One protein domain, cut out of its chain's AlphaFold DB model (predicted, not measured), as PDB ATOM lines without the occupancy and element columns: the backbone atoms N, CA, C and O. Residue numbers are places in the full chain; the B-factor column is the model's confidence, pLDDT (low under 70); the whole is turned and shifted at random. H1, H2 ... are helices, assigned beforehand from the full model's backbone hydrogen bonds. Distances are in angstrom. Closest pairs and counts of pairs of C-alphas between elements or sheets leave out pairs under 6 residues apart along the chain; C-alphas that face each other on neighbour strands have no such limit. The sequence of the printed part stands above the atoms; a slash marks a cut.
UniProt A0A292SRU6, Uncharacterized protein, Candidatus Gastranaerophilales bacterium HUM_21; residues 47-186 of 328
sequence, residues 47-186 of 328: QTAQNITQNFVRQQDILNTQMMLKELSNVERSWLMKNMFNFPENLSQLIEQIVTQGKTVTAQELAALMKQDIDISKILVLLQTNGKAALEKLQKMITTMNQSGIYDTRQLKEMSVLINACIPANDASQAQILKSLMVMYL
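What this domain is: This is residues 47 to 186 of the 328 residues of an uncharacterized protein of Candidatus Gastranaerophilales bacterium HUM_21 (UniProt A0A292SRU6). One long helix, H5, is the spine of an elongated body: H6 folds back along it as a helical hairpin, while H7, near the first residues of H5, and the end of H2, near its middle, pack on it at larger angles. A small pair of short helices, H3 and H4, lies toward the end where H5 begins, and H1 reaches away at the other end, where its residues 47 to 54 stick out free. The printed part has 140 residues with seven named helices, H1 to H7 in order, and no named strand; the class is all helix. It is loose, with a radius of gyration of the C-alphas of 19.0 A, and spans 62 by 32 by 27 A.

How they stand to each other: H1, residues 47 to 68, touches no helix, but is close to H5, residues 120 to 147, though not clearly touching; the closest C-alphas, those of Ile 62 and Met 145, are 7.6 A apart. H2, residues 74 to 85, touches H5 with residues 84 to 85 alone, closest at the C-alphas of Met 84 and Ala 134, 4.6 A apart; at 73 degrees the two are only just about perpendicular. H3, residues 91 to 100, touches H4, residues 107 to 113, about perpendicular at 85 degrees, with the C-alphas of Val 99 and Leu 113 closest at 6.3 A. H4 is apart from H5. H5 and H6, residues 154 to 165, form a helical hairpin at a shallow tilt of 18 degrees, opposite ways; their closest C-alphas, those of Leu 135 and Ser 160, are 6.2 A apart. H7, residues 174 to 185, touches H5 at a steep tilt of 45 degrees, the same way, with the C-alphas of Leu 124 and Ile 177 closest at 6.1 A. H7 also touches H2, where the C-alphas of Met 184 and Ser 78 are closest at 7.0 A. Every O i to N i+4 pair is within hydrogen-bond range in H1, H2, H3, H4, H5 and H6; in H7, 6 of 8 are.

Where its parts are: H1 begins at C-alpha 47, (329.254, 321.522, 216.245), and is 31.4 A from first to last C-alpha. H5, the longest helix with 28 residues, measures 40.2 A and begins at C-alpha 120, (328.792, 294.311, 263.663). H7 ends at C-alpha 185, (314.670, 298.413, 255.882).

The domain as a whole: The two C-alphas farthest apart, those of Thr 48 and Lys 115, are 63.4 A apart. The printed part has no cut and no long link. Model confidence is under 70 at residues 47 to 75 and residue 149; the mean pLDDT of H1 is 55.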
ATOM      1  N   GLN A  47     329.173 321.093 214.841       63.59
ATOM      2  CA  GLN A  47     329.254 321.522 216.245       63.59
ATOM      3  C   GLN A  47     327.898 321.996 216.779       63.59
ATOM      4  O   GLN A  47     327.508 321.641 217.891       63.59
ATOM      5  N   THR A  48     327.142 322.761 215.989       63.81
ATOM      6  CA  THR A  48     325.796 323.210 216.353       63.81
ATOM      7  C   THR A  48     324.835 322.027 216.462       63.81
ATOM      8  O   THR A  48     324.095 321.943 217.437       63.81
ATOM      9  N   ALA A  49     324.890 321.064 215.538       58.28
ATOM     10  CA  ALA A  49     324.083 319.847 215.591       58.28
ATOM     11  C   ALA A  49     324.423 318.977 216.813       58.28
ATOM     12  O   ALA A  49     323.515 318.465 217.470       58.28
ATOM     13  N   GLN A  50     325.705 318.853 217.175       58.56
ATOM     14  CA  GLN A  50     326.131 318.151 218.392       58.56
ATOM     15  C   GLN A  50     325.636 318.852 219.664       58.56
ATOM     16  O   GLN A  50     325.096 318.186 220.544       58.56
ATOM     17  N   ASN A  51     325.732 320.183 219.737       60.12
ATOM     18  CA  ASN A  51     325.210 320.963 220.862       60.12
ATOM     19  C   ASN A  51     323.682 320.858 220.983       60.12
ATOM     20  O   ASN A  51     323.164 320.693 222.085       60.12
ATOM     21  N   ILE A  52     322.948 320.909 219.866       61.19
ATOM     22  CA  ILE A  52     321.487 320.732 219.854       61.19
ATOM     23  C   ILE A  52     321.117 319.321 220.319       61.19
ATOM     24  O   ILE A  52     320.250 319.178 221.175       61.19
ATOM     25  N   THR A  53     321.803 318.290 219.819       54.03
ATOM     26  CA  THR A  53     321.549 316.892 220.208       54.03
ATOM     27  C   THR A  53     321.840 316.669 221.695       54.03
ATOM     28  O   THR A  53     321.018 316.088 222.397       54.03
ATOM     29  N   GLN A  54     322.957 317.192 222.215       52.19
ATOM     30  CA  GLN A  54     323.278 317.126 223.647       52.19
ATOM     31  C   GLN A  54     322.251 317.867 224.514       52.19
ATOM     32  O   GLN A  54     321.869 317.372 225.574       52.19
ATOM     33  N   ASN A  55     321.778 319.031 224.066       55.56
ATOM     34  CA  ASN A  55     320.755 319.793 224.781       55.56
ATOM     35  C   ASN A  55     319.385 319.100 224.749       55.56
ATOM     36  O   ASN A  55     318.665 319.161 225.741       55.56
ATOM     37  N   PHE A  56     319.038 318.418 223.655       51.97
ATOM     38  CA  PHE A  56     317.778 317.682 223.522       51.97
ATOM     39  C   PHE A  56     317.761 316.413 224.387       51.97
ATOM     40  O   PHE A  56     316.784 316.172 225.092       51.97
ATOM     41  N   VAL A  57     318.867 315.657 224.418       55.62
ATOM     42  CA  VAL A  57     319.032 314.501 225.322       55.62
ATOM     43  C   VAL A  57     318.958 314.949 226.784       55.62
ATOM     44  O   VAL A  57     318.195 314.372 227.553       55.62
ATOM     45  N   ARG A  58     319.634 316.050 227.158       56.59
ATOM     46  CA  ARG A  58     319.473 316.648 228.496       56.59
ATOM     47  C   ARG A  58     318.025 317.025 228.788       56.59
ATOM     48  O   ARG A  58     317.557 316.740 229.878       56.59
ATOM     49  N   GLN A  59     317.307 317.649 227.852       51.41
ATOM     50  CA  GLN A  59     315.897 318.020 228.050       51.41
ATOM     51  C   GLN A  59     314.997 316.806 228.295       51.41
ATOM     52  O   GLN A  59     314.097 316.868 229.131       51.41
ATOM     53  N   GLN A  60     315.261 315.697 227.609       48.66
ATOM     54  CA  GLN A  60     314.523 314.455 227.796       48.66
ATOM     55  C   GLN A  60     314.832 313.803 229.157       48.66
ATOM     56  O   GLN A  60     313.905 313.397 229.860       48.66
ATOM     57  N   ASP A  61     316.099 313.796 229.581       53.59
ATOM     58  CA  ASP A  61     316.503 313.347 230.923       53.59
ATOM     59  C   ASP A  61     315.916 314.241 232.030       53.59
ATOM     60  O   ASP A  61     315.460 313.747 233.063       53.59
ATOM     61  N   ILE A  62     315.852 315.557 231.803       52.81
ATOM     62  CA  ILE A  62     315.246 316.553 232.701       52.81
ATOM     63  C   ILE A  62     313.753 316.294 232.886       52.81
ATOM     64  O   ILE A  62     313.281 316.284 234.020       52.81
ATOM     65  N   LEU A  63     313.010 316.057 231.803       49.03
ATOM     66  CA  LEU A  63     311.572 315.774 231.859       49.03
ATOM     67  C   LEU A  63     311.280 314.437 232.556       49.03
ATOM     68  O   LEU A  63     310.356 314.358 233.365       49.03
ATOM     69  N   ASN A  64     312.102 313.413 232.313       54.06
ATOM     70  CA  ASN A  64     312.011 312.135 233.024       54.06
ATOM     71  C   ASN A  64     312.317 312.293 234.524       54.06
ATOM     72  O   ASN A  64     311.613 311.731 235.363       54.06
ATOM     73  N   THR A  65     313.305 313.120 234.876       52.94
ATOM     74  CA  THR A  65     313.661 313.421 236.272       52.94
ATOM     75  C   THR A  65     312.594 314.282 236.963       52.94
ATOM     76  O   THR A  65     312.283 314.055 238.127       52.94
ATOM     77  N   GLN A  66     311.968 315.230 236.258       48.97
ATOM     78  CA  GLN A  66     310.831 316.006 236.776       48.97
ATOM     79  C   GLN A  66     309.601 315.127 237.024       48.97
ATOM     80  O   GLN A  66     308.906 315.323 238.019       48.97
ATOM     81  N   MET A  67     309.346 314.129 236.172       46.12
ATOM     82  CA  MET A  67     308.284 313.148 236.410       46.12
ATOM     83  C   MET A  67     308.579 312.228 237.607       46.12
ATOM     84  O   MET A  67     307.637 311.877 238.315       46.12
ATOM     85  N   MET A  68     309.852 311.912 237.885       50.19
ATOM     86  CA  MET A  68     310.287 311.208 239.107       50.19
ATOM     87  C   MET A  68     310.158 312.038 240.397       50.19
ATOM     88  O   MET A  68     310.241 311.469 241.479       50.19
ATOM     89  N   LEU A  69     309.982 313.362 240.311       50.66
ATOM     90  CA  LEU A  69     309.932 314.270 241.470       50.66
ATOM     91  C   LEU A  69     308.524 314.724 241.862       50.66
ATOM     92  O   LEU A  69     308.384 315.569 242.752       50.66
ATOM     93  N   LYS A  70     307.471 314.136 241.273       57.72
ATOM     94  CA  LYS A  70     306.185 314.066 241.988       57.72
ATOM     95  C   LYS A  70     306.485 313.551 243.393       57.72
ATOM     96  O   LYS A  70     307.323 312.663 243.493       57.72
ATOM     97  N   GLU A  71     305.897 314.164 244.430       59.41
ATOM     98  CA  GLU A  71     306.148 313.815 245.838       59.41
ATOM     99  C   GLU A  71     306.341 312.315 245.966       59.41
ATOM    100  O   GLU A  71     305.380 311.563 245.791       59.41
ATOM    101  N   LEU A  72     307.605 311.906 246.144       61.41
ATOM    102  CA  LEU A  72     307.937 310.496 246.136       61.41
ATOM    103  C   LEU A  72     307.075 309.884 247.214       61.41
ATOM    104  O   LEU A  72     307.130 310.316 248.375       61.41
ATOM    105  N   SER A  73     306.282 308.891 246.823       69.06
ATOM    106  CA  SER A  73     305.629 308.089 247.820       69.06
ATOM    107  C   SER A  73     306.725 307.608 248.747       69.06
ATOM    108  O   SER A  73     307.855 307.289 248.370       69.06
ATOM    109  N   ASN A  74     306.350 307.593 249.998       67.81
ATOM    110  CA  ASN A  74     306.891 306.741 251.002       67.81
ATOM    111  C   ASN A  74     307.699 305.534 250.410       67.81
ATOM    112  O   ASN A  74     308.914 305.444 250.610       67.81
ATOM    113  N   VAL A  75     307.082 304.670 249.587       67.69
ATOM    114  CA  VAL A  75     307.733 303.465 249.017       67.69
ATOM    115  C   VAL A  75     308.918 303.777 248.120       67.69
ATOM    116  O   VAL A  75     309.992 303.182 248.251       67.69
ATOM    117  N   GLU A  76     308.748 304.758 247.249       72.25
ATOM    118  CA  GLU A  76     309.785 305.182 246.323       72.25
ATOM    119  C   GLU A  76     310.963 305.831 247.063       72.25
ATOM    120  O   GLU A  76     312.112 305.658 246.651       72.25
ATOM    121  N   ARG A  77     310.718 306.502 248.200       71.38
ATOM    122  CA  ARG A  77     311.777 307.084 249.043       71.38
ATOM    123  C   ARG A  77     312.730 306.025 249.592       71.38
ATOM    124  O   ARG A  77     313.942 306.208 249.508       71.38
ATOM    125  N   SER A  78     312.229 304.913 250.125       70.56
ATOM    126  CA  SER A  78     313.116 303.851 250.634       70.56
ATOM    127  C   SER A  78     313.803 303.073 249.542       70.56
ATOM    128  O   SER A  78     314.983 302.753 249.682       70.56
ATOM    129  N   TRP A  79     313.109 302.816 248.436       73.06
ATOM    130  CA  TRP A  79     313.748 302.196 247.286       73.06
ATOM    131  C   TRP A  79     314.910 303.058 246.779       73.06
ATOM    132  O   TRP A  79     316.030 302.570 246.611       73.06
ATOM    133  N   LEU A  80     314.692 304.372 246.656       76.56
ATOM    134  CA  LEU A  80     315.743 305.325 246.316       76.56
ATOM    135  C   LEU A  80     316.885 305.302 247.340       76.56
ATOM    136  O   LEU A  80     318.049 305.245 246.949       76.56
ATOM    137  N   MET A  81     316.578 305.303 248.638       77.75
ATOM    138  CA  MET A  81     317.585 305.262 249.700       77.75
ATOM    139  C   MET A  81     318.464 304.005 249.609       77.75
ATOM    140  O   MET A  81     319.691 304.116 249.586       77.75
ATOM    141  N   LYS A  82     317.860 302.818 249.472       81.81
ATOM    142  CA  LYS A  82     318.583 301.544 249.314       81.81
ATOM    143  C   LYS A  82     319.462 301.549 248.064       81.81
ATOM    144  O   LYS A  82     320.635 301.184 248.140       81.81
ATOM    145  N   ASN A  83     318.953 302.072 246.949       81.69
ATOM    146  CA  ASN A  83     319.727 302.234 245.717       81.69
ATOM    147  C   ASN A  83     320.925 303.178 245.888       81.69
ATOM    148  O   ASN A  83     322.013 302.910 245.369       81.69
ATOM    149  N   MET A  84     320.769 304.272 246.639       82.12
ATOM    150  CA  MET A  84     321.883 305.185 246.914       82.12
ATOM    151  C   MET A  84     322.993 304.482 247.707       82.12
ATOM    152  O   MET A  84     324.163 304.564 247.311       82.12
ATOM    153  N   PHE A  85     322.615 303.719 248.740       83.75
ATOM    154  CA  PHE A  85     323.512 302.875 249.539       83.75
ATOM    155  C   PHE A  85     324.016 301.619 248.808       83.75
ATOM    156  O   PHE A  85     324.880 300.920 249.336       83.75
ATOM    157  N   ASN A  86     323.532 301.323 247.597       85.44
ATOM    158  CA  ASN A  86     323.836 300.079 246.882       85.44
ATOM    159  C   ASN A  86     323.511 298.828 247.722       85.44
ATOM    160  O   ASN A  86     324.287 297.873 247.777       85.44
ATOM    161  N   PHE A  87     322.388 298.879 248.428       86.75
ATOM    162  CA  PHE A  87     321.870 297.779 249.225       86.75
ATOM    163  C   PHE A  87     320.767 297.034 248.475       86.75
ATOM    164  O   PHE A  87     320.054 297.648 247.679       86.75
ATOM    165  N   PRO A  88     320.616 295.721 248.717       84.81
ATOM    166  CA  PRO A  88     319.513 294.961 248.156       84.81
ATOM    167  C   PRO A  88     318.172 295.419 248.743       84.81
ATOM    168  O   PRO A  88     318.100 296.098 249.767       84.81
ATOM    169  N   GLU A  89     317.081 295.033 248.088       79.00
ATOM    170  CA  GLU A  89     315.736 295.457 248.488       79.00
ATOM    171  C   GLU A  89     315.318 294.859 249.839       79.00
ATOM    172  O   GLU A  89     314.660 295.530 250.644       79.00
ATOM    173  N   ASN A  90     315.752 293.623 250.101       81.06
ATOM    174  CA  ASN A  90     315.384 292.837 251.273       81.06
ATOM    175  C   ASN A  90     316.536 292.749 252.273       81.06
ATOM    176  O   ASN A  90     317.675 292.468 251.894       81.06
ATOM    177  N   LEU A  91     316.222 292.905 253.563       83.31
ATOM    178  CA  LEU A  91     317.216 292.796 254.630       83.31
ATOM    179  C   LEU A  91     317.890 291.420 254.611       83.31
ATOM    180  O   LEU A  91     319.109 291.356 254.707       83.31
ATOM    181  N   SER A  92     317.131 290.338 254.406       83.62
ATOM    182  CA  SER A  92     317.676 288.975 254.337       83.62
ATOM    183  C   SER A  92     318.791 288.852 253.299       83.62
ATOM    184  O   SER A  92     319.849 288.320 253.609       83.62
ATOM    185  N   GLN A  93     318.619 289.449 252.115       86.12
ATOM    186  CA  GLN A  93     319.648 289.450 251.071       86.12
ATOM    187  C   GLN A  93     320.895 290.238 251.488       86.12
ATOM    188  O   GLN A  93     322.012 289.827 251.178       86.12
ATOM    189  N   LEU A  94     320.736 291.358 252.201       88.56
ATOM    190  CA  LEU A  94     321.885 292.111 252.710       88.56
ATOM    191  C   LEU A  94     322.628 291.311 253.779       88.56
ATOM    192  O   LEU A  94     323.853 291.242 253.758       88.56
ATOM    193  N   ILE A  95     321.890 290.707 254.706       87.94
ATOM    194  CA  ILE A  95     322.461 289.883 255.767       87.94
ATOM    195  C   ILE A  95     323.198 288.685 255.166       87.94
ATOM    196  O   ILE A  95     324.344 288.445 255.534       87.94
ATOM    197  N   GLU A  96     322.614 288.012 254.172       87.75
ATOM    198  CA  GLU A  96     323.276 286.965 253.392       87.75
ATOM    199  C   GLU A  96     324.572 287.471 252.744       87.75
ATOM    200  O   GLU A  96     325.619 286.842 252.890       87.75
ATOM    201  N   GLN A  97     324.560 288.635 252.088       87.38
ATOM    202  CA  GLN A  97     325.772 289.230 251.512       87.38
ATOM    203  C   GLN A  97     326.845 289.530 252.568       87.38
ATOM    204  O   GLN A  97     328.031 289.318 252.310       87.38
ATOM    205  N   ILE A  98     326.448 289.988 253.759       88.44
ATOM    206  CA  ILE A  98     327.363 290.295 254.867       88.44
ATOM    207  C   ILE A  98     328.006 289.015 255.412       88.44
ATOM    208  O   ILE A  98     329.229 288.967 255.568       88.44
ATOM    209  N   VAL A  99     327.214 287.970 255.676       88.06
ATOM    210  CA  VAL A  99     327.728 286.718 256.260       88.06
ATOM    211  C   VAL A  99     328.557 285.919 255.256       88.06
ATOM    212  O   VAL A  99     329.591 285.359 255.615       88.06
ATOM    213  N   THR A 100     328.166 285.926 253.980       87.62
ATOM    214  CA  THR A 100     328.900 285.252 252.895       87.62
ATOM    215  C   THR A 100     330.075 286.069 252.367       87.62
ATOM    216  O   THR A 100     330.914 285.544 251.631       87.62
ATOM    217  N   GLN A 101     330.155 287.354 252.727       83.38
ATOM    218  CA  GLN A 101     331.137 288.308 252.200       83.38
ATOM    219  C   GLN A 101     331.081 288.400 250.664       83.38
ATOM    220  O   GLN A 101     332.108 288.548 250.001       83.38
ATOM    221  N   GLY A 102     329.879 288.252 250.096       77.88
ATOM    222  CA  GLY A 102     329.636 288.267 248.653       77.88
ATOM    223  C   GLY A 102     330.096 287.011 247.903       77.88
ATOM    224  O   GLY A 102     330.129 287.023 246.673       77.88
ATOM    225  N   LYS A 103     330.462 285.933 248.607       83.75
ATOM    226  CA  LYS A 103     330.848 284.656 247.990       83.75
ATOM    227  C   LYS A 103     329.635 283.753 247.802       83.75
ATOM    228  O   LYS A 103     328.752 283.696 248.650       83.75
ATOM    229  N   THR A 104     329.626 282.978 246.722       85.62
ATOM    230  CA  THR A 104     328.670 281.876 246.574       85.62
ATOM    231  C   THR A 104     329.013 280.779 247.581       85.62
ATOM    232  O   THR A 104     330.128 280.261 247.565       85.62
ATOM    233  N   VAL A 105     328.063 280.437 248.449       87.69
ATOM    234  CA  VAL A 105     328.181 279.373 249.457       87.69
ATOM    235  C   VAL A 105     327.103 278.317 249.234       87.69
ATOM    236  O   VAL A 105     326.067 278.586 248.624       87.69
ATOM    237  N   THR A 106     327.330 277.104 249.725       89.19
ATOM    238  CA  THR A 106     326.307 276.052 249.730       89.19
ATOM    239  C   THR A 106     325.212 276.341 250.763       89.19
ATOM    240  O   THR A 106     325.413 277.096 251.715       89.19
ATOM    241  N   ALA A 107     324.049 275.695 250.629       84.25
ATOM    242  CA  ALA A 107     322.950 275.848 251.589       84.25
ATOM    243  C   ALA A 107     323.337 275.420 253.021       84.25
ATOM    244  O   ALA A 107     322.883 276.022 253.990       84.25
ATOM    245  N   GLN A 108     324.196 274.404 253.161       84.62
ATOM    246  CA  GLN A 108     324.685 273.942 254.465       84.62
ATOM    247  C   GLN A 108     325.641 274.953 255.107       84.62
ATOM    248  O   GLN A 108     325.526 275.234 256.299       84.62
ATOM    249  N   GLU A 109     326.548 275.536 254.321       85.56
ATOM    250  CA  GLU A 109     327.454 276.588 254.793       85.56
ATOM    251  C   GLU A 109     326.689 277.855 255.168       85.56
ATOM    252  O   GLU A 109     326.951 278.434 256.220       85.56
ATOM    253  N   LEU A 110     325.697 278.251 254.364       84.81
ATOM    254  CA  LEU A 110     324.830 279.378 254.693       84.81
ATOM    255  C   LEU A 110     324.087 279.132 256.009       84.81
ATOM    256  O   LEU A 110     324.121 279.979 256.895       84.81
ATOM    257  N   ALA A 111     323.479 277.956 256.182       82.25
ATOM    258  CA  ALA A 111     322.786 277.605 257.419       82.25
ATOM    259  C   ALA A 111     323.711 277.627 258.649       82.25
ATOM    260  O   ALA A 111     323.267 277.973 259.742       82.25
ATOM    261  N   ALA A 112     324.991 277.281 258.486       83.81
ATOM    262  CA  ALA A 112     325.983 277.394 259.550       83.81
ATOM    263  C   ALA A 112     326.340 278.859 259.852       83.81
ATOM    264  O   ALA A 112     326.370 279.246 261.017       83.81
ATOM    265  N   LEU A 113     326.557 279.683 258.822       85.50
ATOM    266  CA  LEU A 113     326.863 281.112 258.961       85.50
ATOM    267  C   LEU A 113     325.710 281.901 259.595       85.50
ATOM    268  O   LEU A 113     325.948 282.786 260.409       85.50
ATOM    269  N   MET A 114     324.461 281.549 259.283       82.12
ATOM    270  CA  MET A 114     323.268 282.204 259.840       82.12
ATOM    271  C   MET A 114     323.074 281.967 261.345       82.12
ATOM    272  O   MET A 114     322.335 282.713 261.986       82.12
ATOM    273  N   LYS A 115     323.749 280.951 261.903       80.56
ATOM    274  CA  LYS A 115     323.773 280.631 263.340       80.56
ATOM    275  C   LYS A 115     324.957 281.256 264.078       80.56
ATOM    276  O   LYS A 115     325.031 281.138 265.295       80.56
ATOM    277  N   GLN A 116     325.909 281.851 263.363       82.81
ATOM    278  CA  GLN A 116     327.046 282.534 263.976       82.81
ATOM    279  C   GLN A 116     326.677 283.969 264.346       82.81
ATOM    280  O   GLN A 116     325.745 284.538 263.789       82.81
ATOM    281  N   ASP A 117     327.434 284.570 265.262       81.44
ATOM    282  CA  ASP A 117     327.277 285.980 265.615       81.44
ATOM    283  C   ASP A 117     327.545 286.873 264.399       81.44
ATOM    284  O   ASP A 117     328.546 286.703 263.691       81.44
ATOM    285  N   ILE A 118     326.665 287.847 264.156       82.81
ATOM    286  CA  ILE A 118     326.890 288.810 263.082       82.81
ATOM    287  C   ILE A 118     328.067 289.727 263.435       82.81
ATOM    288  O   ILE A 118     328.168 290.274 264.534       82.81
ATOM    289  N   ASP A 119     328.956 289.935 262.470       84.81
ATOM    290  CA  ASP A 119     330.083 290.849 262.619       84.81
ATOM    291  C   ASP A 119     329.609 292.302 262.456       84.81
ATOM    292  O   ASP A 119     329.513 292.848 261.352       84.81
ATOM    293  N   ILE A 120     329.286 292.930 263.586       84.06
ATOM    294  CA  ILE A 120     328.792 294.311 263.663       84.06
ATOM    295  C   ILE A 120     329.808 295.311 263.095       84.06
ATOM    296  O   ILE A 120     329.415 296.326 262.516       84.06
ATOM    297  N   SER A 121     331.109 295.029 263.204       85.38
ATOM    298  CA  SER A 121     332.153 295.895 262.653       85.38
ATOM    299  C   SER A 121     332.089 295.945 261.126       85.38
ATOM    300  O   SER A 121     332.279 297.015 260.544       85.38
ATOM    301  N   LYS A 122     331.738 294.836 260.462       86.38
ATOM    302  CA  LYS A 122     331.483 294.841 259.009       86.38
ATOM    303  C   LYS A 122     330.269 295.685 258.640       86.38
ATOM    304  O   LYS A 122     330.333 296.416 257.655       86.38
ATOM    305  N   ILE A 123     329.197 295.626 259.435       88.50
ATOM    306  CA  ILE A 123     328.008 296.468 259.228       88.50
ATOM    307  C   ILE A 123     328.392 297.944 259.339       88.50
ATOM    308  O   ILE A 123     328.050 298.725 258.457       88.50
ATOM    309  N   LEU A 124     329.148 298.325 260.374       88.75
ATOM    310  CA  LEU A 124     329.617 299.699 260.562       88.75
ATOM    311  C   LEU A 124     330.390 300.207 259.340       88.75
ATOM    312  O   LEU A 124     330.046 301.252 258.789       88.75
ATOM    313  N   VAL A 125     331.395 299.453 258.883       89.88
ATOM    314  CA  VAL A 125     332.210 299.830 257.715       89.88
ATOM    315  C   VAL A 125     331.347 299.971 256.462       89.88
ATOM    316  O   VAL A 125     331.520 300.924 255.700       89.88
ATOM    317  N   LEU A 126     330.398 299.057 256.261       89.88
ATOM    318  CA  LEU A 126     329.492 299.053 255.119       89.88
ATOM    319  C   LEU A 126     328.538 300.259 255.147       89.88
ATOM    320  O   LEU A 126     328.423 300.955 254.141       89.88
ATOM    321  N   LEU A 127     327.937 300.580 256.297       89.31
ATOM    322  CA  LEU A 127     327.094 301.772 256.465       89.31
ATOM    323  C   LEU A 127     327.876 303.064 256.226       89.31
ATOM    324  O   LEU A 127     327.394 303.964 255.540       89.31
ATOM    325  N   GLN A 128     329.098 303.158 256.747       90.62
ATOM    326  CA  GLN A 128     329.928 304.349 256.588       90.62
ATOM    327  C   GLN A 128     330.423 304.538 255.155       90.62
ATOM    328  O   GLN A 128     330.361 305.647 254.620       90.62
ATOM    329  N   THR A 129     330.912 303.470 254.528       91.25
ATOM    330  CA  THR A 129     331.439 303.518 253.157       91.25
ATOM    331  C   THR A 129     330.321 303.833 252.175       91.25
ATOM    332  O   THR A 129     330.417 304.780 251.391       91.25
ATOM    333  N   ASN A 130     329.222 303.086 252.263       90.62
ATOM    334  CA  ASN A 130     328.127 303.225 251.319       90.62
ATOM    335  C   ASN A 130     327.302 304.484 251.585       90.62
ATOM    336  O   ASN A 130     326.843 305.105 250.632       90.62
ATOM    337  N   GLY A 131     327.166 304.913 252.843       87.75
ATOM    338  CA  GLY A 131     326.480 306.155 253.192       87.75
ATOM    339  C   GLY A 131     327.210 307.398 252.684       87.75
ATOM    340  O   GLY A 131     326.585 308.285 252.109       87.75
ATOM    341  N   LYS A 132     328.546 307.444 252.791       91.25
ATOM    342  CA  LYS A 132     329.341 308.530 252.188       91.25
ATOM    343  C   LYS A 132     329.185 308.557 250.667       91.25
ATOM    344  O   LYS A 132     328.905 309.610 250.099       91.25
ATOM    345  N   ALA A 133     329.274 307.397 250.016       89.94
ATOM    346  CA  ALA A 133     329.057 307.289 248.574       89.94
ATOM    347  C   ALA A 133     327.625 307.691 248.162       89.94
ATOM    348  O   ALA A 133     327.435 308.327 247.124       89.94
ATOM    349  N   ALA A 134     326.618 307.358 248.972       88.25
ATOM    350  CA  ALA A 134     325.224 307.747 248.771       88.25
ATOM    351  C   ALA A 134     325.049 309.274 248.817       88.25
ATOM    352  O   ALA A 134     324.431 309.846 247.916       88.25
ATOM    353  N   LEU A 135     325.650 309.945 249.808       88.88
ATOM    354  CA  LEU A 135     325.648 311.409 249.904       88.88
ATOM    355  C   LEU A 135     326.322 312.058 248.690       88.88
ATOM    356  O   LEU A 135     325.785 313.008 248.124       88.88
ATOM    357  N   GLU A 136     327.455 311.521 248.236       89.25
ATOM    358  CA  GLU A 136     328.137 312.023 247.039       89.25
ATOM    359  C   GLU A 136     327.289 311.869 245.767       89.25
ATOM    360  O   GLU A 136     327.228 312.795 244.953       89.25
ATOM    361  N   LYS A 137     326.623 310.721 245.579       86.81
ATOM    362  CA  LYS A 137     325.709 310.490 244.444       86.81
ATOM    363  C   LYS A 137     324.553 311.483 244.459       86.81
ATOM    364  O   LYS A 137     324.238 312.074 243.426       86.81
ATOM    365  N   LEU A 138     323.956 311.696 245.627       85.19
ATOM    366  CA  LEU A 138     322.835 312.610 245.789       85.19
ATOM    367  C   LEU A 138     323.272 314.066 245.546       85.19
ATOM    368  O   LEU A 138     322.613 314.794 244.806       85.19
ATOM    369  N   GLN A 139     324.441 314.471 246.046       86.25
ATOM    370  CA  GLN A 139     325.005 315.795 245.778       86.25
ATOM    371  C   GLN A 139     325.301 316.017 244.288       86.25
ATOM    372  O   GLN A 139     325.044 317.103 243.757       86.25
ATOM    373  N   LYS A 140     325.817 314.996 243.589       85.12
ATOM    374  CA  LYS A 140     325.993 315.033 242.129       85.12
ATOM    375  C   LYS A 140     324.649 315.211 241.426       85.12
ATOM    376  O   LYS A 140     324.549 316.088 240.576       85.12
ATOM    377  N   MET A 141     323.615 314.473 241.834       82.31
ATOM    378  CA  MET A 141     322.261 314.602 241.284       82.31
ATOM    379  C   MET A 141     321.701 316.021 241.468       82.31
ATOM    380  O   MET A 141     321.299 316.638 240.486       82.31
ATOM    381  N   ILE A 142     321.770 316.584 242.682       83.25
ATOM    382  CA  ILE A 142     321.363 317.976 242.962       83.25
ATOM    383  C   ILE A 142     322.124 318.959 242.062       83.25
ATOM    384  O   ILE A 142     321.539 319.887 241.505       83.25
ATOM    385  N   THR A 143     323.432 318.761 241.906       84.38
ATOM    386  CA  THR A 143     324.279 319.647 241.097       84.38
ATOM    387  C   THR A 143     323.899 319.578 239.616       84.38
ATOM    388  O   THR A 143     323.718 320.619 238.987       84.38
ATOM    389  N   THR A 144     323.721 318.373 239.066       80.81
ATOM    390  CA  THR A 144     323.286 318.160 237.679       80.81
ATOM    391  C   THR A 144     321.897 318.746 237.429       80.81
ATOM    392  O   THR A 144     321.680 319.370 236.391       80.81
ATOM    393  N   MET A 145     320.977 318.619 238.385       76.62
ATOM    394  CA  MET A 145     319.643 319.216 238.302       76.62
ATOM    395  C   MET A 145     319.689 320.745 238.278       76.62
ATOM    396  O   MET A 145     319.094 321.359 237.391       76.62
ATOM    397  N   ASN A 146     320.467 321.357 239.175       79.31
ATOM    398  CA  ASN A 146     320.641 322.810 239.212       79.31
ATOM    399  C   ASN A 146     321.265 323.344 237.911       79.31
ATOM    400  O   ASN A 146     320.842 324.380 237.402       79.31
ATOM    401  N   GLN A 147     322.247 322.631 237.344       80.50
ATOM    402  CA  GLN A 147     322.844 322.956 236.037       80.50
ATOM    403  C   GLN A 147     321.848 322.823 234.880       80.50
ATOM    404  O   GLN A 147     321.993 323.476 233.851       80.50
ATOM    405  N   SER A 148     320.838 321.980 235.061       73.69
ATOM    406  CA  SER A 148     319.790 321.690 234.090       73.69
ATOM    407  C   SER A 148     318.559 322.598 234.230       73.69
ATOM    408  O   SER A 148     317.561 322.389 233.546       73.69
ATOM    409  N   GLY A 149     318.609 323.602 235.113       68.88
ATOM    410  CA  GLY A 149     317.501 324.532 235.356       68.88
ATOM    411  C   GLY A 149     316.393 323.986 236.265       68.88
ATOM    412  O   GLY A 149     315.353 324.630 236.397       68.88
ATOM    413  N   ILE A 150     316.595 322.827 236.906       74.69
ATOM    414  CA  ILE A 150     315.677 322.261 237.905       74.69
ATOM    415  C   ILE A 150     316.196 322.615 239.301       74.69
ATOM    416  O   ILE A 150     317.149 322.012 239.788       74.69
ATOM    417  N   TYR A 151     315.560 323.583 239.959       71.50
ATOM    418  CA  TYR A 151     316.010 324.074 241.269       71.50
ATOM    419  C   TYR A 151     315.236 323.488 242.456       71.50
ATOM    420  O   TYR A 151     315.706 323.575 243.596       71.50
ATOM    421  N   ASP A 152     314.073 322.870 242.219       72.25
ATOM    422  CA  ASP A 152     313.311 322.217 243.285       72.25
ATOM    423  C   ASP A 152     313.949 320.874 243.660       72.25
ATOM    424  O   ASP A 152     313.668 319.822 243.092       72.25
ATOM    425  N   THR A 153     314.873 320.947 244.613       74.88
ATOM    426  CA  THR A 153     315.657 319.816 245.126       74.88
ATOM    427  C   THR A 153     315.321 319.508 246.586       74.88
ATOM    428  O   THR A 153     316.093 318.837 247.270       74.88
ATOM    429  N   ARG A 154     314.176 319.995 247.093       79.81
ATOM    430  CA  ARG A 154     313.775 319.861 248.508       79.81
ATOM    431  C   ARG A 154     313.767 318.408 248.982       79.81
ATOM    432  O   ARG A 154     314.447 318.089 249.951       79.81
ATOM    433  N   GLN A 155     313.115 317.519 248.233       74.00
ATOM    434  CA  GLN A 155     313.039 316.091 248.567       74.00
ATOM    435  C   GLN A 155     314.417 315.411 248.586       74.00
ATOM    436  O   GLN A 155     314.673 314.550 249.424       74.00
ATOM    437  N   LEU A 156     315.334 315.820 247.700       78.94
ATOM    438  CA  LEU A 156     316.703 315.298 247.696       78.94
ATOM    439  C   LEU A 156     317.479 315.783 248.924       78.94
ATOM    440  O   LEU A 156     318.175 314.995 249.553       78.94
ATOM    441  N   LYS A 157     317.319 317.051 249.317       81.00
ATOM    442  CA  LYS A 157     317.941 317.585 250.537       81.00
ATOM    443  C   LYS A 157     317.422 316.891 251.797       81.00
ATOM    444  O   LYS A 157     318.224 316.535 252.653       81.00
ATOM    445  N   GLU A 158     316.117 316.644 251.892       79.44
ATOM    446  CA  GLU A 158     315.529 315.843 252.978       79.44
ATOM    447  C   GLU A 158     316.109 314.424 253.001       79.44
ATOM    448  O   GLU A 158     316.509 313.925 254.049       79.44
ATOM    449  N   MET A 159     316.251 313.798 251.831       78.19
ATOM    450  CA  MET A 159     316.886 312.489 251.707       78.19
ATOM    451  C   MET A 159     318.361 312.515 252.144       78.19
ATOM    452  O   MET A 159     318.814 311.574 252.787       78.19
ATOM    453  N   SER A 160     319.116 313.590 251.881       80.75
ATOM    454  CA  SER A 160     320.479 313.741 252.418       80.75
ATOM    455  C   SER A 160     320.509 313.731 253.943       80.75
ATOM    456  O   SER A 160     321.400 313.112 254.520       80.75
ATOM    457  N   VAL A 161     319.544 314.388 254.597       82.44
ATOM    458  CA  VAL A 161     319.436 314.394 256.065       82.44
ATOM    459  C   VAL A 161     319.166 312.981 256.582       82.44
ATOM    460  O   VAL A 161     319.858 312.527 257.492       82.44
ATOM    461  N   LEU A 162     318.240 312.252 255.950       77.44
ATOM    462  CA  LEU A 162     317.922 310.865 256.310       77.44
ATOM    463  C   LEU A 162     319.115 309.918 256.116       77.44
ATOM    464  O   LEU A 162     319.427 309.124 257.003       77.44
ATOM    465  N   ILE A 163     319.813 310.021 254.981       82.19
ATOM    466  CA  ILE A 163     321.022 309.235 254.701       82.19
ATOM    467  C   ILE A 163     322.089 309.530 255.755       82.19
ATOM    468  O   ILE A 163     322.665 308.598 256.308       82.19
ATOM    469  N   ASN A 164     322.327 310.805 256.068       83.56
ATOM    470  CA  ASN A 164     323.328 311.204 257.051       83.56
ATOM    471  C   ASN A 164     322.996 310.690 258.462       83.56
ATOM    472  O   ASN A 164     323.889 310.228 259.165       83.56
ATOM    473  N   ALA A 165     321.716 310.689 258.853       81.69
ATOM    474  CA  ALA A 165     321.263 310.115 260.121       81.69
ATOM    475  C   ALA A 165     321.485 308.591 260.213       81.69
ATOM    476  O   ALA A 165     321.609 308.046 261.308       81.69
ATOM    477  N   CYS A 166     321.574 307.903 259.071       80.94
ATOM    478  CA  CYS A 166     321.836 306.465 259.004       80.94
ATOM    479  C   CYS A 166     323.329 306.111 258.948       80.94
ATOM    480  O   CYS A 166     323.660 304.930 258.879       80.94
ATOM    481  N   ILE A 167     324.239 307.090 258.997       86.75
ATOM    482  CA  ILE A 167     325.687 306.853 259.064       86.75
ATOM    483  C   ILE A 167     326.114 306.875 260.538       86.75
ATOM    484  O   ILE A 167     326.154 307.950 261.139       86.75
ATOM    485  N   PRO A 168     326.452 305.725 261.153       84.19
ATOM    486  CA  PRO A 168     326.895 305.708 262.542       84.19
ATOM    487  C   PRO A 168     328.279 306.352 262.699       84.19
ATOM    488  O   PRO A 168     329.141 306.247 261.815       84.19
ATOM    489  N   ALA A 169     328.512 306.967 263.859       84.62
ATOM    490  CA  ALA A 169     329.839 307.421 264.272       84.62
ATOM    491  C   ALA A 169     330.815 306.237 264.437       84.62
ATOM    492  O   ALA A 169     330.400 305.088 264.576       84.62
ATOM    493  N   ASN A 170     332.123 306.506 264.426       81.44
ATOM    494  CA  ASN A 170     333.148 305.456 264.543       81.44
ATOM    495  C   ASN A 170     333.100 304.714 265.888       81.44
ATOM    496  O   ASN A 170     333.430 303.536 265.954       81.44
ATOM    497  N   ASP A 171     332.707 305.414 266.945       82.12
ATOM    498  CA  ASP A 171     332.539 304.930 268.313       82.12
ATOM    499  C   ASP A 171     331.081 304.556 268.629       82.12
ATOM    500  O   ASP A 171     330.724 304.354 269.791       82.12
ATOM    501  N   ALA A 172     330.232 304.450 267.600       80.50
ATOM    502  CA  ALA A 172     328.847 304.049 267.772       80.50
ATOM    503  C   ALA A 172     328.759 302.667 268.431       80.50
ATOM    504  O   ALA A 172     329.422 301.703 268.041       80.50
ATOM    505  N   SER A 173     327.881 302.565 269.422       80.75
ATOM    506  CA  SER A 173     327.544 301.294 270.055       80.75
ATOM    507  C   SER A 173     326.931 300.311 269.049       80.75
ATOM    508  O   SER A 173     326.301 300.703 268.067       80.75
ATOM    509  N   GLN A 174     327.034 299.010 269.338       75.12
ATOM    510  CA  GLN A 174     326.386 297.952 268.550       75.12
ATOM    511  C   GLN A 174     324.892 298.218 268.324       75.12
ATOM    512  O   GLN A 174     324.384 298.047 267.217       75.12
ATOM    513  N   ALA A 175     324.208 298.694 269.362       73.75
ATOM    514  CA  ALA A 175     322.809 299.082 269.314       73.75
ATOM    515  C   ALA A 175     322.545 300.205 268.292       73.75
ATOM    516  O   ALA A 175     321.633 300.106 267.479       73.75
ATOM    517  N   GLN A 176     323.381 301.245 268.268       76.69
ATOM    518  CA  GLN A 176     323.260 302.339 267.297       76.69
ATOM    519  C   GLN A 176     323.559 301.889 265.859       76.69
ATOM    520  O   GLN A 176     322.910 302.349 264.928       76.69
ATOM    521  N   ILE A 177     324.504 300.969 265.662       82.06
ATOM    522  CA  ILE A 177     324.824 300.430 264.330       82.06
ATOM    523  C   ILE A 177     323.647 299.613 263.788       82.06
ATOM    524  O   ILE A 177     323.222 299.805 262.647       82.06
ATOM    525  N   LEU A 178     323.082 298.736 264.622       78.88
ATOM    526  CA  LEU A 178     321.896 297.959 264.267       78.88
ATOM    527  C   LEU A 178     320.672 298.854 264.070       78.88
ATOM    528  O   LEU A 178     319.879 298.577 263.173       78.88
ATOM    529  N   LYS A 179     320.551 299.961 264.817       77.25
ATOM    530  CA  LYS A 179     319.520 300.985 264.587       77.25
ATOM    531  C   LYS A 179     319.533 301.485 263.169       77.25
ATOM    532  O   LYS A 179     318.529 301.380 262.470       77.25
ATOM    533  N   SER A 180     320.674 302.024 262.768       79.56
ATOM    534  CA  SER A 180     320.834 302.618 261.455       79.56
ATOM    535  C   SER A 180     320.561 301.593 260.362       79.56
ATOM    536  O   SER A 180     319.902 301.918 259.381       79.56
ATOM    537  N   LEU A 181     320.981 300.339 260.565       81.94
ATOM    538  CA  LEU A 181     320.666 299.249 259.648       81.94
ATOM    539  C   LEU A 181     319.157 298.975 259.555       81.94
ATOM    540  O   LEU A 181     318.613 298.969 258.455       81.94
ATOM    541  N   MET A 182     318.483 298.754 260.689       76.88
ATOM    542  CA  MET A 182     317.061 298.394 260.717       76.88
ATOM    543  C   MET A 182     316.186 299.504 260.136       76.88
ATOM    544  O   MET A 182     315.327 299.217 259.308       76.88
ATOM    545  N   VAL A 183     316.436 300.766 260.500       74.06
ATOM    546  CA  VAL A 183     315.641 301.921 260.046       74.06
ATOM    547  C   VAL A 183     315.562 302.005 258.518       74.06
ATOM    548  O   VAL A 183     314.497 302.302 257.988       74.06
ATOM    549  N   MET A 184     316.634 301.672 257.791       75.00
ATOM    550  CA  MET A 184     316.624 301.698 256.318       75.00
ATOM    551  C   MET A 184     315.710 300.642 255.680       75.00
ATOM    552  O   MET A 184     315.257 300.815 254.545       75.00
ATOM    553  N   TYR A 185     315.479 299.527 256.374       76.88
ATOM    554  CA  TYR A 185     314.670 298.413 255.882       76.88
ATOM    555  C   TYR A 185     313.251 298.407 256.436       76.88
ATOM    556  O   TYR A 185     312.435 297.601 255.984       76.88
ATOM    557  N   LEU A 186     312.936 299.276 257.392       71.44
ATOM    558  CA  LEU A 186     311.572 299.447 257.861       71.44
ATOM    559  C   LEU A 186     310.755 300.260 256.842       71.44
ATOM    560  O   LEU A 186     311.302 301.142 256.170       71.44
TER     561      LEU A 186